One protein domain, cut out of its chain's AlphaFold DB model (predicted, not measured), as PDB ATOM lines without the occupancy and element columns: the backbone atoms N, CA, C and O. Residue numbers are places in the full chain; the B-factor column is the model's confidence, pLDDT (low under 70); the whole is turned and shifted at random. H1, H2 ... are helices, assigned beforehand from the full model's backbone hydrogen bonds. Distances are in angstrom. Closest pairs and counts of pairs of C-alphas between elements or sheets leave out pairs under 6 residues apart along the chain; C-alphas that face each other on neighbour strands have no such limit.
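What this domain is: This is residues 185 to 255 of the 256 residues of an uncharacterized protein of Alphaproteobacteria bacterium ADurb.Bin438 (UniProt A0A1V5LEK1). H3, H4 and H5 pack as a triangle of helices, with H1 and H2 to one side. You read 71 residues with five named helices, H1 to H5, and no named strand: all helix. The whole is compact, radius of gyration of the C-alphas 11.2 A, spanning 28 by 28 by 15 A.

How they stand to each other: H3, residues 207 to 220, and H4, residues 225 to 237, touch as a hairpin, the C-alphas of Val 215 and Ala 232 closest, 5.9 A. H5, residues 245 to 253, touches both, H4 closest at the C-alphas of Ile 229 and Ile 249, 6.0 A. H2, residues 190 to 197, near H4, only just touches H1, residues 185 to 188, only at the corner, with 3 C-alpha pairs within 8 A. H3 and H4 have every O i to N i+4 pair within hydrogen-bond range, H5 4 of 5, H2 2 of 4.

Where its parts are: Find H3 beginning at C-alpha 207, (26.996, 46.147, -25.467), 19.9 A long; H5 ends at C-alpha 253, (32.125, 30.840, -17.114).

The domain as a whole: The model's pLDDT is under 70 at residues 185 to 205, 220 to 222 and 254 to 255.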
ATOM      1  N   ASP A 185      50.615  43.799 -26.260       57.97
ATOM      2  CA  ASP A 185      50.756  44.790 -25.198       57.97
ATOM      3  C   ASP A 185      49.950  46.071 -25.465       57.97
ATOM      4  O   ASP A 185      49.369  46.631 -24.538       57.97
ATOM      5  N   PHE A 186      49.791  46.492 -26.727       61.84
ATOM      6  CA  PHE A 186      48.936  47.629 -27.083       61.84
ATOM      7  C   PHE A 186      47.462  47.348 -26.769       61.84
ATOM      8  O   PHE A 186      46.777  48.216 -26.233       61.84
ATOM      9  N   TYR A 187      46.975  46.139 -27.071       52.50
ATOM     10  CA  TYR A 187      45.587  45.737 -26.805       52.50
ATOM     11  C   TYR A 187      45.350  45.313 -25.352       52.50
ATOM     12  O   TYR A 187      44.232  45.450 -24.858       52.50
ATOM     13  N   LYS A 188      46.379  44.812 -24.659       56.22
ATOM     14  CA  LYS A 188      46.324  44.477 -23.230       56.22
ATOM     15  C   LYS A 188      46.383  45.715 -22.340       56.22
ATOM     16  O   LYS A 188      45.860  45.652 -21.232       56.22
ATOM     17  N   ASN A 189      46.957  46.822 -22.817       66.06
ATOM     18  CA  ASN A 189      47.000  48.077 -22.076       66.06
ATOM     19  C   ASN A 189      45.599  48.736 -22.007       66.06
ATOM     20  O   ASN A 189      45.074  49.156 -23.048       66.06
ATOM     21  N   PRO A 190      45.007  48.881 -20.801       64.31
ATOM     22  CA  PRO A 190      43.709  49.526 -20.597       64.31
ATOM     23  C   PRO A 190      43.597  50.949 -21.154       64.31
ATOM     24  O   PRO A 190      42.516  51.354 -21.585       64.31
ATOM     25  N   ASP A 191      44.709  51.681 -21.226       68.00
ATOM     26  CA  ASP A 191      44.755  53.065 -21.709       68.00
ATOM     27  C   ASP A 191      44.478  53.182 -23.217       68.00
ATOM     28  O   ASP A 191      44.117  54.245 -23.727       68.00
ATOM     29  N   ASN A 192      44.603  52.078 -23.960       63.84
ATOM     30  CA  ASN A 192      44.353  52.048 -25.399       63.84
ATOM     31  C   ASN A 192      42.926  51.613 -25.756       63.84
ATOM     32  O   ASN A 192      42.514  51.751 -26.912       63.84
ATOM     33  N   TRP A 193      42.135  51.117 -24.801       66.50
ATOM     34  CA  TRP A 193      40.820  50.535 -25.094       66.50
ATOM     35  C   TRP A 193      39.811  51.546 -25.634       66.50
ATOM     36  O   TRP A 193      39.018  51.197 -26.510       66.50
ATOM     37  N   GLU A 194      39.861  52.808 -25.199       61.56
ATOM     38  CA  GLU A 194      38.981  53.845 -25.755       61.56
ATOM     39  C   GLU A 194      39.274  54.130 -27.233       61.56
ATOM     40  O   GLU A 194      38.345  54.330 -28.021       61.56
ATOM     41  N   LYS A 195      40.551  54.064 -27.635       63.16
ATOM     42  CA  LYS A 195      40.980  54.254 -29.029       63.16
ATOM     43  C   LYS A 195      40.517  53.102 -29.919       63.16
ATOM     44  O   LYS A 195      40.120  53.328 -31.061       63.16
ATOM     45  N   VAL A 196      40.561  51.877 -29.395       57.72
ATOM     46  CA  VAL A 196      40.251  50.654 -30.149       57.72
ATOM     47  C   VAL A 196      38.746  50.405 -30.238       57.72
ATOM     48  O   VAL A 196      38.244  50.061 -31.307       57.72
ATOM     49  N   TYR A 197      38.017  50.580 -29.136       62.12
ATOM     50  CA  TYR A 197      36.639  50.096 -29.026       62.12
ATOM     51  C   TYR A 197      35.586  51.201 -28.937       62.12
ATOM     52  O   TYR A 197      34.404  50.892 -29.070       62.12
ATOM     53  N   LYS A 198      35.976  52.476 -28.744       66.19
ATOM     54  CA  LYS A 198      35.047  53.615 -28.583       66.19
ATOM     55  C   LYS A 198      33.889  53.273 -27.623       66.19
ATOM     56  O   LYS A 198      32.723  53.518 -27.932       66.19
ATOM     57  N   LEU A 199      34.222  52.642 -26.489       64.62
ATOM     58  CA  LEU A 199      33.276  52.000 -25.556       64.62
ATOM     59  C   LEU A 199      32.192  52.957 -25.045       64.62
ATOM     60  O   LEU A 199      31.042  52.563 -24.856       64.62
ATOM     61  N   ASN A 200      32.542  54.236 -24.924       63.44
ATOM     62  CA  ASN A 200      31.655  55.327 -24.535       63.44
ATOM     63  C   ASN A 200      30.531  55.639 -25.544       63.44
ATOM     64  O   ASN A 200      29.586  56.340 -25.194       63.44
ATOM     65  N   LYS A 201      30.600  55.137 -26.786       61.84
ATOM     66  CA  LYS A 201      29.604  55.394 -27.847       61.84
ATOM     67  C   LYS A 201      28.658  54.222 -28.112       61.84
ATOM     68  O   LYS A 201      27.848  54.287 -29.035       61.84
ATOM     69  N   ILE A 202      28.757  53.138 -27.344       65.06
ATOM     70  CA  ILE A 202      27.967  51.927 -27.583       65.06
ATOM     71  C   ILE A 202      26.598  52.069 -26.919       65.06
ATOM     72  O   ILE A 202      26.498  52.279 -25.714       65.06
ATOM     73  N   SER A 203      25.532  51.954 -27.712       60.41
ATOM     74  CA  SER A 203      24.159  51.969 -27.206       60.41
ATOM     75  C   SER A 203      23.782  50.634 -26.554       60.41
ATOM     76  O   SER A 203      24.365  49.581 -26.838       60.41
ATOM     77  N   LYS A 204      22.750  50.662 -25.702       67.88
ATOM     78  CA  LYS A 204      22.248  49.518 -24.919       67.88
ATOM     79  C   LYS A 204      22.084  48.212 -25.714       67.88
ATOM     80  O   LYS A 204      22.301  47.139 -25.159       67.88
ATOM     81  N   GLY A 205      21.732  48.289 -27.000       66.44
ATOM     82  CA  GLY A 205      21.482  47.120 -27.854       66.44
ATOM     83  C   GLY A 205      22.732  46.365 -28.332       66.44
ATOM     84  O   GLY A 205      22.619  45.206 -28.721       66.44
ATOM     85  N   GLY A 206      23.920  46.984 -28.305       70.56
ATOM     86  CA  GLY A 206      25.160  46.390 -28.835       70.56
ATOM     87  C   GLY A 206      26.141  45.878 -27.776       70.56
ATOM     88  O   GLY A 206      27.019  45.066 -28.083       70.56
ATOM     89  N   ARG A 207      25.992  46.328 -26.525       77.81
ATOM     90  CA  ARG A 207      26.996  46.147 -25.467       77.81
ATOM     91  C   ARG A 207      27.243  44.685 -25.075       77.81
ATOM     92  O   ARG A 207      28.395  44.301 -24.906       77.81
ATOM     93  N   ASN A 208      26.204  43.845 -25.005       81.06
ATOM     94  CA  ASN A 208      26.340  42.449 -24.562       81.06
ATOM     95  C   ASN A 208      27.112  41.605 -25.585       81.06
ATOM     96  O   ASN A 208      27.950  40.796 -25.203       81.06
ATOM     97  N   ASN A 209      26.853  41.802 -26.882       76.00
ATOM     98  CA  ASN A 209      27.549  41.071 -27.945       76.00
ATOM     99  C   ASN A 209      29.016  41.493 -28.040       76.00
ATOM    100  O   ASN A 209      29.888  40.639 -28.173       76.00
ATOM    101  N   MET A 210      29.289  42.795 -27.912       77.44
ATOM    102  CA  MET A 210      30.658  43.298 -27.881       77.44
ATOM    103  C   MET A 210      31.418  42.766 -26.663       77.44
ATOM    104  O   MET A 210      32.528  42.269 -26.819       77.44
ATOM    105  N   LEU A 211      30.832  42.829 -25.463       81.50
ATOM    106  CA  LEU A 211      31.511  42.362 -24.256       81.50
ATOM    107  C   LEU A 211      31.803  40.857 -24.333       81.50
ATOM    108  O   LEU A 211      32.916  40.452 -24.020       81.50
ATOM    109  N   LYS A 212      30.867  40.045 -24.845       82.31
ATOM    110  CA  LYS A 212      31.098  38.612 -25.101       82.31
ATOM    111  C   LYS A 212      32.263  38.364 -26.059       82.31
ATOM    112  O   LYS A 212      33.105  37.517 -25.779       82.31
ATOM    113  N   ASP A 213      32.321  39.104 -27.164       74.50
ATOM    114  CA  ASP A 213      33.408  39.007 -28.144       74.50
ATOM    115  C   ASP A 213      34.770  39.369 -27.524       74.50
ATOM    116  O   ASP A 213      35.757  38.668 -27.739       74.50
ATOM    117  N   GLN A 214      34.829  40.408 -26.687       76.94
ATOM    118  CA  GLN A 214      36.067  40.787 -25.998       76.94
ATOM    119  C   GLN A 214      36.487  39.773 -24.935       76.94
ATOM    120  O   GLN A 214      37.646  39.374 -24.909       76.94
ATOM    121  N   VAL A 215      35.550  39.293 -24.115       82.06
ATOM    122  CA  VAL A 215      35.802  38.235 -23.123       82.06
ATOM    123  C   VAL A 215      36.376  36.988 -23.799       82.06
ATOM    124  O   VAL A 215      37.358  36.415 -23.325       82.06
ATOM    125  N   TYR A 216      35.812  36.599 -24.943       76.94
ATOM    126  CA  TYR A 216      36.315  35.482 -25.735       76.94
ATOM    127  C   TYR A 216      37.737  35.722 -26.260       76.94
ATOM    128  O   TYR A 216      38.583  34.832 -26.177       76.94
ATOM    129  N   LYS A 217      38.046  36.931 -26.744       71.94
ATOM    130  CA  LYS A 217      39.405  37.298 -27.176       71.94
ATOM    131  C   LYS A 217      40.410  37.242 -26.032       71.94
ATOM    132  O   LYS A 217      41.480  36.666 -26.214       71.94
ATOM    133  N   SER A 218      40.072  37.780 -24.863       76.12
ATOM    134  CA  SER A 218      40.938  37.721 -23.682       76.12
ATOM    135  C   SER A 218      41.194  36.267 -23.273       76.12
ATOM    136  O   SER A 218      42.335  35.890 -23.013       76.12
ATOM    137  N   TYR A 219      40.173  35.403 -23.322       77.38
ATOM    138  CA  TYR A 219      40.358  33.965 -23.118       77.38
ATOM    139  C   TYR A 219      41.314  33.350 -24.155       77.38
ATOM    140  O   TYR A 219      42.270  32.668 -23.786       77.38
ATOM    141  N   MET A 220      41.145  33.637 -25.446       66.75
ATOM    142  CA  MET A 220      42.054  33.138 -26.489       66.75
ATOM    143  C   MET A 220      43.502  33.635 -26.328       66.75
ATOM    144  O   MET A 220      44.431  32.966 -26.765       66.75
ATOM    145  N   GLN A 221      43.712  34.764 -25.645       65.88
ATOM    146  CA  GLN A 221      45.033  35.323 -25.328       65.88
ATOM    147  C   GLN A 221      45.664  34.769 -24.041       65.88
ATOM    148  O   GLN A 221      46.748  35.210 -23.658       65.88
ATOM    149  N   GLY A 222      45.003  33.826 -23.365       68.31
ATOM    150  CA  GLY A 222      45.545  33.141 -22.188       68.31
ATOM    151  C   GLY A 222      45.007  33.624 -20.842       68.31
ATOM    152  O   GLY A 222      45.369  33.044 -19.825       68.31
ATOM    153  N   PHE A 223      44.106  34.614 -20.798       74.75
ATOM    154  CA  PHE A 223      43.441  34.977 -19.542       74.75
ATOM    155  C   PHE A 223      42.580  33.806 -19.059       74.75
ATOM    156  O   PHE A 223      41.827  33.202 -19.830       74.75
ATOM    157  N   ARG A 224      42.681  33.468 -17.776       81.31
ATOM    158  CA  ARG A 224      41.946  32.363 -17.149       81.31
ATOM    159  C   ARG A 224      41.405  32.810 -15.796       81.31
ATOM    160  O   ARG A 224      41.814  33.842 -15.278       81.31
ATOM    161  N   GLY A 225      40.473  32.030 -15.249       83.56
ATOM    162  CA  GLY A 225      39.993  32.196 -13.874       83.56
ATOM    163  C   GLY A 225      39.614  33.638 -13.520       83.56
ATOM    164  O   GLY A 225      38.841  34.279 -14.239       83.56
ATOM    165  N   ASP A 226      40.169  34.126 -12.415       82.94
ATOM    166  CA  ASP A 226      39.869  35.444 -11.856       82.94
ATOM    167  C   ASP A 226      40.452  36.601 -12.680       82.94
ATOM    168  O   ASP A 226      39.854  37.680 -12.721       82.94
ATOM    169  N   ASP A 227      41.533  36.373 -13.428       76.12
ATOM    170  CA  ASP A 227      42.120  37.386 -14.313       76.12
ATOM    171  C   ASP A 227      41.182  37.712 -15.478       76.12
ATOM    172  O   ASP A 227      40.972  38.878 -15.825       76.12
ATOM    173  N   LEU A 228      40.548  36.684 -16.054       82.62
ATOM    174  CA  LEU A 228      39.553  36.865 -17.111       82.62
ATOM    175  C   LEU A 228      38.311  37.603 -16.591       82.62
ATOM    176  O   LEU A 228      37.766  38.464 -17.282       82.62
ATOM    177  N   ILE A 229      37.875  37.288 -15.367       84.69
ATOM    178  CA  ILE A 229      36.747  37.962 -14.711       84.69
ATOM    179  C   ILE A 229      37.072  39.435 -14.462       84.69
ATOM    180  O   ILE A 229      36.273  40.306 -14.801       84.69
ATOM    181  N   THR A 230      38.251  39.720 -13.913       82.88
ATOM    182  CA  THR A 230      38.703  41.082 -13.605       82.88
ATOM    183  C   THR A 230      38.787  41.927 -14.871       82.88
ATOM    184  O   THR A 230      38.261  43.040 -14.922       82.88
ATOM    185  N   HIS A 231      39.361  41.369 -15.936       81.06
ATOM    186  CA  HIS A 231      39.446  42.041 -17.225       81.06
ATOM    187  C   HIS A 231      38.059  42.321 -17.835       81.06
ATOM    188  O   HIS A 231      37.789  43.436 -18.284       81.06
ATOM    189  N   ALA A 232      37.142  41.350 -17.785       86.56
ATOM    190  CA  ALA A 232      35.770  41.514 -18.264       86.56
ATOM    191  C   ALA A 232      35.005  42.614 -17.506       86.56
ATOM    192  O   ALA A 232      34.277  43.405 -18.109       86.56
ATOM    193  N   LEU A 233      35.186  42.691 -16.184       88.06
ATOM    194  CA  LEU A 233      34.568  43.718 -15.345       88.06
ATOM    195  C   LEU A 233      35.135  45.115 -15.627       88.06
ATOM    196  O   LEU A 233      34.368  46.079 -15.660       88.06
ATOM    197  N   ASN A 234      36.436  45.219 -15.907       83.88
ATOM    198  CA  ASN A 234      37.070  46.477 -16.304       83.88
ATOM    199  C   ASN A 234      36.590  46.973 -17.674       83.88
ATOM    200  O   ASN A 234      36.378  48.167 -17.847       83.88
ATOM    201  N   LEU A 235      36.358  46.083 -18.641       81.69
ATOM    202  CA  LEU A 235      35.747  46.470 -19.919       81.69
ATOM    203  C   LEU A 235      34.298  46.938 -19.733       81.69
ATOM    204  O   LEU A 235      33.876  47.929 -20.325       81.69
ATOM    205  N   ASN A 236      33.541  46.242 -18.881       87.75
ATOM    206  CA  ASN A 236      32.150  46.571 -18.590       87.75
ATOM    207  C   ASN A 236      31.988  47.944 -17.919       87.75
ATOM    208  O   ASN A 236      31.030  48.652 -18.220       87.75
ATOM    209  N   SER A 237      32.918  48.340 -17.042       84.88
ATOM    210  CA  SER A 237      32.865  49.636 -16.346       84.88
ATOM    211  C   SER A 237      33.081  50.841 -17.268       84.88
ATOM    212  O   SER A 237      32.743  51.960 -16.896       84.88
ATOM    213  N   LYS A 238      33.611  50.621 -18.478       79.25
ATOM    214  CA  LYS A 238      33.838  51.658 -19.499       79.25
ATOM    215  C   LYS A 238      32.660  51.847 -20.459       79.25
ATOM    216  O   LYS A 238      32.715  52.717 -21.328       79.25
ATOM    217  N   LEU A 239      31.613  51.031 -20.345       78.62
ATOM    218  CA  LEU A 239      30.387  51.201 -21.122       78.62
ATOM    219  C   LEU A 239      29.574  52.381 -20.583       78.62
ATOM    220  O   LEU A 239      29.505  52.589 -19.376       78.62
ATOM    221  N   SER A 240      28.900  53.103 -21.481       76.69
ATOM    222  CA  SER A 240      27.933  54.155 -21.125       76.69
ATOM    223  C   SER A 240      26.830  53.636 -20.193       76.69
ATOM    224  O   SER A 240      26.443  54.303 -19.240       76.69
ATOM    225  N   GLU A 241      26.380  52.406 -20.437       81.44
ATOM    226  CA  GLU A 241      25.527  51.630 -19.546       81.44
ATOM    227  C   GLU A 241      26.217  50.285 -19.263       81.44
ATOM    228  O   GLU A 241      26.225  49.413 -20.140       81.44
ATOM    229  N   PRO A 242      26.787  50.064 -18.068       85.56
ATOM    230  CA  PRO A 242      27.363  48.773 -17.686       85.56
ATOM    231  C   PRO A 242      26.306  47.675 -17.489       85.56
ATOM    232  O   PRO A 242      25.159  47.933 -17.110       85.56
ATOM    233  N   LEU A 243      26.685  46.423 -17.745       85.62
ATOM    234  CA  LEU A 243      25.876  45.245 -17.428       85.62
ATOM    235  C   LEU A 243      25.975  44.879 -15.942       85.62
ATOM    236  O   LEU A 243      26.996  45.170 -15.307       85.62
ATOM    237  N   PRO A 244      24.958  44.197 -15.382       91.69
ATOM    238  CA  PRO A 244      25.044  43.636 -14.040       91.69
ATOM    239  C   PRO A 244      26.265  42.722 -13.893       91.69
ATOM    240  O   PRO A 244      26.541  41.889 -14.757       91.69
ATOM    241  N   ARG A 245      26.972  42.830 -12.762       89.44
ATOM    242  CA  ARG A 245      28.204  42.069 -12.479       89.44
ATOM    243  C   ARG A 245      28.047  40.562 -12.721       89.44
ATOM    244  O   ARG A 245      28.938  39.933 -13.284       89.44
ATOM    245  N   TRP A 246      26.914  39.992 -12.314       89.19
ATOM    246  CA  TRP A 246      26.623  38.565 -12.485       89.19
ATOM    247  C   TRP A 246      26.531  38.156 -13.962       89.19
ATOM    248  O   TRP A 246      26.953  37.058 -14.319       89.19
ATOM    249  N   GLU A 247      26.028  39.039 -14.829       88.50
ATOM    250  CA  GLU A 247      25.897  38.779 -16.261       88.50
ATOM    251  C   GLU A 247      27.281  38.721 -16.914       88.50
ATOM    252  O   GLU A 247      27.570  37.793 -17.665       88.50
ATOM    253  N   VAL A 248      28.169  39.650 -16.545       88.06
ATOM    254  CA  VAL A 248      29.566  39.685 -17.008       88.06
ATOM    255  C   VAL A 248      30.333  38.438 -16.563       88.06
ATOM    256  O   VAL A 248      31.013  37.811 -17.370       88.06
ATOM    257  N   ILE A 249      30.181  38.025 -15.301       86.94
ATOM    258  CA  ILE A 249      30.814  36.805 -14.775       86.94
ATOM    259  C   ILE A 249      30.297  35.554 -15.507       86.94
ATOM    260  O   ILE A 249      31.066  34.643 -15.800       86.94
ATOM    261  N   ASN A 250      29.009  35.490 -15.851       87.19
ATOM    262  CA  ASN A 250      28.478  34.354 -16.605       87.19
ATOM    263  C   ASN A 250      29.074  34.247 -18.020       87.19
ATOM    264  O   ASN A 250      29.227  33.133 -18.520       87.19
ATOM    265  N   MET A 251      29.475  35.363 -18.644       86.75
ATOM    266  CA  MET A 251      30.150  35.340 -19.949       86.75
ATOM    267  C   MET A 251      31.526  34.667 -19.893       86.75
ATOM    268  O   MET A 251      31.932  34.055 -20.875       86.75
ATOM    269  N   THR A 252      32.236  34.744 -18.761       82.50
ATOM    270  CA  THR A 252      33.554  34.105 -18.604       82.50
ATOM    271  C   THR A 252      33.439  32.622 -18.246       82.50
ATOM    272  O   THR A 252      34.288  31.822 -18.629       82.50
ATOM    273  N   ARG A 253      32.370  32.229 -17.540       79.50
ATOM    274  CA  ARG A 253      32.125  30.840 -17.114       79.50
ATOM    275  C   ARG A 253      31.833  29.887 -18.269       79.50
ATOM    276  O   ARG A 253      32.198  28.725 -18.170       79.50
ATOM    277  N   GLY A 254      31.216  30.370 -19.350       63.44
ATOM    278  CA  GLY A 254      30.926  29.567 -20.546       63.44
ATOM    279  C   GLY A 254      32.145  29.237 -21.418       63.44
ATOM    280  O   GLY A 254      31.976  28.599 -22.450       63.44
ATOM    281  N   LEU A 255      33.341  29.702 -21.036       66.12
ATOM    282  CA  LEU A 255      34.601  29.486 -21.758       66.12
ATOM    283  C   LEU A 255      35.565  28.541 -21.024       66.12
ATOM    284  O   LEU A 255      36.684  28.355 -21.493       66.12
TER     285      LEU A 255